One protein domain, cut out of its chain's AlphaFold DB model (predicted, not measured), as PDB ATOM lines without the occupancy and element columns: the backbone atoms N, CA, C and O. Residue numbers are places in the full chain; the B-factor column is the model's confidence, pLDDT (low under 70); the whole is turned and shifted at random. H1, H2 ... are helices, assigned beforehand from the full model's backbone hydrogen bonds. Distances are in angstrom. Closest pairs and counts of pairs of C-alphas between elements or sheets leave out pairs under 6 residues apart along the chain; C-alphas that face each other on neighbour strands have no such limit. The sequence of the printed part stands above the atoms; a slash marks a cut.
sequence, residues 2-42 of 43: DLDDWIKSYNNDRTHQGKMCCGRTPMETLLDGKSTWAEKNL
ATOM      1  N   ASP A   2     151.918 125.298 159.716       89.19
ATOM      2  CA  ASP A   2     151.785 126.569 160.455       89.19
ATOM      3  C   ASP A   2     151.768 127.800 159.526       89.19
ATOM      4  O   ASP A   2     150.879 128.638 159.618       89.19
ATOM      5  N   LEU A   3     152.665 127.836 158.530       94.56
ATOM      6  CA  LEU A   3     152.725 128.935 157.561       94.56
ATOM      7  C   LEU A   3     151.466 129.046 156.687       94.56
ATOM      8  O   LEU A   3     150.984 130.148 156.453       94.56
ATOM      9  N   ASP A   4     150.934 127.927 156.199       95.06
ATOM     10  CA  ASP A   4     149.760 127.933 155.317       95.06
ATOM     11  C   ASP A   4     148.516 128.425 156.063       95.06
ATOM     12  O   ASP A   4     147.726 129.206 155.527       95.06
ATOM     13  N   ASP A   5     148.361 127.985 157.312       95.06
ATOM     14  CA  ASP A   5     147.257 128.387 158.177       95.06
ATOM     15  C   ASP A   5     147.410 129.852 158.610       95.06
ATOM     16  O   ASP A   5     146.442 130.616 158.571       95.06
ATOM     17  N   TRP A   6     148.639 130.290 158.902       93.81
ATOM     18  CA  TRP A   6     148.944 131.693 159.168       93.81
ATOM     19  C   TRP A   6     148.628 132.592 157.966       93.81
ATOM     20  O   TRP A   6     147.959 133.612 158.128       93.81
ATOM     21  N   ILE A   7     149.035 132.206 156.749       94.94
ATOM     22  CA  ILE A   7     148.743 132.960 155.519       94.94
ATOM     23  C   ILE A   7     147.231 133.070 155.305       94.94
ATOM     24  O   ILE A   7     146.737 134.150 154.975       94.94
ATOM     25  N   LYS A   8     146.482 131.977 155.499       94.62
ATOM     26  CA  LYS A   8     145.017 131.997 155.374       94.62
ATOM     27  C   LYS A   8     144.387 132.974 156.357       94.62
ATOM     28  O   LYS A   8     143.585 133.799 155.924       94.62
ATOM     29  N   SER A   9     144.772 132.907 157.629       93.88
ATOM     30  CA  SER A   9     144.206 133.779 158.657       93.88
ATOM     31  C   SER A   9     144.578 135.246 158.436       93.88
ATOM     32  O   SER A   9     143.724 136.130 158.489       93.88
ATOM     33  N   TYR A  10     145.834 135.521 158.074       92.44
ATOM     34  CA  TYR A  10     146.277 136.873 157.749       92.44
ATOM     35  C   TYR A  10     145.463 137.478 156.600       92.44
ATOM     36  O   TYR A  10     145.042 138.629 156.675       92.44
ATOM     37  N   ASN A  11     145.233 136.698 155.545       93.38
ATOM     38  CA  ASN A  11     144.581 137.177 154.334       93.38
ATOM     39  C   ASN A  11     143.058 137.326 154.464       93.38
ATOM     40  O   ASN A  11     142.500 138.185 153.780       93.38
ATOM     41  N   ASN A  12     142.402 136.521 155.311       93.44
ATOM     42  CA  ASN A  12     140.935 136.433 155.366       93.44
ATOM     43  C   ASN A  12     140.304 136.861 156.699       93.44
ATOM     44  O   ASN A  12     139.142 137.245 156.689       93.44
ATOM     45  N   ASP A  13     141.029 136.832 157.819       91.31
ATOM     46  CA  ASP A  13     140.437 137.114 159.140       91.31
ATOM     47  C   ASP A  13     140.925 138.450 159.712       91.31
ATOM     48  O   ASP A  13     140.236 139.120 160.484       91.31
ATOM     49  N   ARG A  14     142.144 138.864 159.347       86.56
ATOM     50  CA  ARG A  14     142.752 140.080 159.882       86.56
ATOM     51  C   ARG A  14     142.186 141.320 159.195       86.56
ATOM     52  O   ARG A  14     142.596 141.680 158.096       86.56
ATOM     53  N   THR A  15     141.337 142.061 159.893       77.12
ATOM     54  CA  THR A  15     140.896 143.390 159.452       77.12
ATOM     55  C   THR A  15     142.049 144.394 159.548       77.12
ATOM     56  O   THR A  15     142.653 144.559 160.616       77.12
ATOM     57  N   HIS A  16     142.377 145.093 158.460       73.81
ATOM     58  CA  HIS A  16     143.388 146.149 158.506       73.81
ATOM     59  C   HIS A  16     142.861 147.382 159.265       73.81
ATOM     60  O   HIS A  16     141.823 147.940 158.921       73.81
ATOM     61  N   GLN A  17     143.625 147.863 160.256       65.62
ATOM     62  CA  GLN A  17     143.299 149.066 161.051       65.62
ATOM     63  C   GLN A  17     143.597 150.395 160.324       65.62
ATOM     64  O   GLN A  17     143.432 151.475 160.888       65.62
ATOM     65  N   GLY A  18     144.065 150.345 159.076       72.81
ATOM     66  CA  GLY A  18     144.308 151.546 158.283       72.81
ATOM     67  C   GLY A  18     142.993 152.209 157.873       72.81
ATOM     68  O   GLY A  18     142.103 151.535 157.360       72.81
ATOM     69  N   LYS A  19     142.893 153.539 158.020       68.31
ATOM     70  CA  LYS A  19     141.711 154.333 157.613       68.31
ATOM     71  C   LYS A  19     141.236 154.027 156.184       68.31
ATOM     72  O   LYS A  19     140.041 154.030 155.934       68.31
ATOM     73  N   MET A  20     142.165 153.721 155.275       67.44
ATOM     74  CA  MET A  20     141.886 153.403 153.866       67.44
ATOM     75  C   MET A  20     141.331 151.992 153.641       67.44
ATOM     76  O   MET A  20     140.651 151.732 152.650       67.44
ATOM     77  N   CYS A  21     141.627 151.062 154.547       74.69
ATOM     78  CA  CYS A  21     141.158 149.690 154.422       74.69
ATOM     79  C   CYS A  21     139.727 149.541 154.949       74.69
ATOM     80  O   CYS A  21     139.071 148.568 154.601       74.69
ATOM     81  N   CYS A  22     139.202 150.512 155.707       83.62
ATOM     82  CA  CYS A  22     137.814 150.530 156.193       83.62
ATOM     83  C   CYS A  22     137.418 149.254 156.961       83.62
ATOM     84  O   CYS A  22     136.284 148.800 156.858       83.62
ATOM     85  N   GLY A  23     138.360 148.637 157.682       86.69
ATOM     86  CA  GLY A  23     138.132 147.364 158.370       86.69
ATOM     87  C   GLY A  23     138.102 146.132 157.459       86.69
ATOM     88  O   GLY A  23     137.919 145.032 157.964       86.69
ATOM     89  N   ARG A  24     138.329 146.278 156.149       91.06
ATOM     90  CA  ARG A  24     138.429 145.154 155.212       91.06
ATOM     91  C   ARG A  24     139.693 144.339 155.455       91.06
ATOM     92  O   ARG A  24     140.733 144.847 155.895       91.06
ATOM     93  N   THR A  25     139.595 143.067 155.124       93.69
ATOM     94  CA  THR A  25     140.695 142.112 155.080       93.69
ATOM     95  C   THR A  25     141.589 142.378 153.860       93.69
ATOM     96  O   THR A  25     141.180 143.059 152.903       93.69
ATOM     97  N   PRO A  26     142.827 141.849 153.850       92.38
ATOM     98  CA  PRO A  26     143.689 141.909 152.675       92.38
ATOM     99  C   PRO A  26     143.023 141.362 151.407       92.38
ATOM    100  O   PRO A  26     143.126 141.994 150.356       92.38
ATOM    101  N   MET A  27     142.306 140.236 151.496       94.44
ATOM    102  CA  MET A  27     141.640 139.631 150.336       94.44
ATOM    103  C   MET A  27     140.494 140.481 149.796       94.44
ATOM    104  O   MET A  27     140.400 140.664 148.584       94.44
ATOM    105  N   GLU A  28     139.661 141.053 150.664       92.69
ATOM    106  CA  GLU A  28     138.598 141.971 150.233       92.69
ATOM    107  C   GLU A  28     139.176 143.200 149.522       92.69
ATOM    108  O   GLU A  28     138.684 143.602 148.471       92.69
ATOM    109  N   THR A  29     140.269 143.760 150.052       91.06
ATOM    110  CA  THR A  29     140.965 144.902 149.433       91.06
ATOM    111  C   THR A  29     141.536 144.537 148.059       91.06
ATOM    112  O   THR A  29     141.443 145.323 147.116       91.06
ATOM    113  N   LEU A  30     142.114 143.339 147.921       92.50
ATOM    114  CA  LEU A  30     142.660 142.855 146.654       92.50
ATOM    115  C   LEU A  30     141.568 142.692 145.587       92.50
ATOM    116  O   LEU A  30     141.766 143.096 144.439       92.50
ATOM    117  N   LEU A  31     140.428 142.101 145.950       94.06
ATOM    118  CA  LEU A  31     139.314 141.870 145.027       94.06
ATOM    119  C   LEU A  31     138.676 143.185 144.558       94.06
ATOM    120  O   LEU A  31     138.430 143.345 143.364       94.06
ATOM    121  N   ASP A  32     138.489 144.137 145.472       91.75
ATOM    122  CA  ASP A  32     137.994 145.485 145.170       91.75
ATOM    123  C   ASP A  32     138.912 146.219 144.174       91.75
ATOM    124  O   ASP A  32     138.478 146.712 143.128       91.75
ATOM    125  N   GLY A  33     140.225 146.195 144.437       90.81
ATOM    126  CA  GLY A  33     141.226 146.770 143.538       90.81
ATOM    127  C   GLY A  33     141.253 146.096 142.163       90.81
ATOM    128  O   GLY A  33     141.400 146.774 141.145       90.81
ATOM    129  N   LYS A  34     141.058 144.772 142.112       93.94
ATOM    130  CA  LYS A  34     140.981 144.016 140.856       93.94
ATOM    131  C   LYS A  34     139.749 144.396 140.028       93.94
ATOM    132  O   LYS A  34     139.891 144.543 138.816       93.94
ATOM    133  N   SER A  35     138.582 144.582 140.655       92.44
ATOM    134  CA  SER A  35     137.372 145.067 139.963       92.44
ATOM    135  C   SER A  35     137.602 146.456 139.382       92.44
ATOM    136  O   SER A  35     137.445 146.659 138.181       92.44
ATOM    137  N   THR A  36     138.110 147.376 140.209       91.75
ATOM    138  CA  THR A  36     138.427 148.750 139.793       91.75
ATOM    139  C   THR A  36     139.402 148.774 138.615       91.75
ATOM    140  O   THR A  36     139.270 149.584 137.699       91.75
ATOM    141  N   TRP A  37     140.413 147.899 138.630       93.62
ATOM    142  CA  TRP A  37     141.342 147.772 137.513       93.62
ATOM    143  C   TRP A  37     140.640 147.262 136.251       93.62
ATOM    144  O   TRP A  37     140.823 147.855 135.196       93.62
ATOM    145  N   ALA A  38     139.818 146.214 136.353       93.12
ATOM    146  CA  ALA A  38     139.108 145.644 135.209       93.12
ATOM    147  C   ALA A  38     138.145 146.653 134.558       93.12
ATOM    148  O   ALA A  38     138.109 146.752 133.337       93.12
ATOM    149  N   GLU A  39     137.436 147.447 135.363       92.62
ATOM    150  CA  GLU A  39     136.564 148.536 134.898       92.62
ATOM    151  C   GLU A  39     137.337 149.623 134.138       92.62
ATOM    152  O   GLU A  39     136.843 150.183 133.165       92.62
ATOM    153  N   LYS A  40     138.567 149.925 134.568       90.69
ATOM    154  CA  LYS A  40     139.428 150.929 133.920       90.69
ATOM    155  C   LYS A  40     140.217 150.381 132.738       90.69
ATOM    156  O   LYS A  40     140.666 151.157 131.904       90.69
ATOM    157  N   ASN A  41     140.401 149.066 132.686       86.56
ATOM    158  CA  ASN A  41     141.104 148.354 131.625       86.56
ATOM    159  C   ASN A  41     140.136 147.829 130.546       86.56
ATOM    160  O   ASN A  41     140.461 146.881 129.831       86.56
ATOM    161  N   LEU A  42     138.945 148.432 130.440       68.31
ATOM    162  CA  LEU A  42     138.061 148.271 129.292       68.31
ATOM    163  C   LEU A  42     138.746 148.908 128.074       68.31
ATOM    164  O   LEU A  42     138.894 150.128 128.007       68.31
TER     165      LEU A  42
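What this domain is: This is residues 2 to 42 of the 43 residues of the protein "IS481 family transposase" of Methylococcaceae bacterium (UniProt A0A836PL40). Two helices, H1 and then the longer H2, meet near their ends in a wide, open V, and the loop of residues 13 to 25 runs out from the corner and folds back to it. Residues 2 to 7, which belong to H1, and residues 31 to 42, of which 31 to 40 belong to H2, stand free. The printed part has 41 residues, two named helices and no named strand, class all helix. It is loose, with a radius of gyration of the C-alphas of 12.3 A, and flat, spanning 40 by 23 by 9 A.

How they stand to each other: H1, residues 2 to 12, touches H2, residues 26 to 40, which takes part with residues 26 to 28 alone. Their closest C-alphas, those of Asn 11 and Pro 26, are 5.1 A apart. The helices run the same way at a steep tilt of 53 degrees. In H1 and H2 every O i to N i+4 pair is within hydrogen-bond range.

Where its parts are: H1 begins at C-alpha 2 (151.785, 126.569, 160.455) and measures 15.5 A. H2 measures 21.2 A and ends at C-alpha 40 (139.428, 150.929, 133.920).

The domain as a whole: The farthest C-alphas, those of Asp 2 and Leu 42, are 40.4 A apart. The printed part has no cut, and the link from H1 to H2 is long. Residues 17, 19, 20 and 42 have pLDDT under 70.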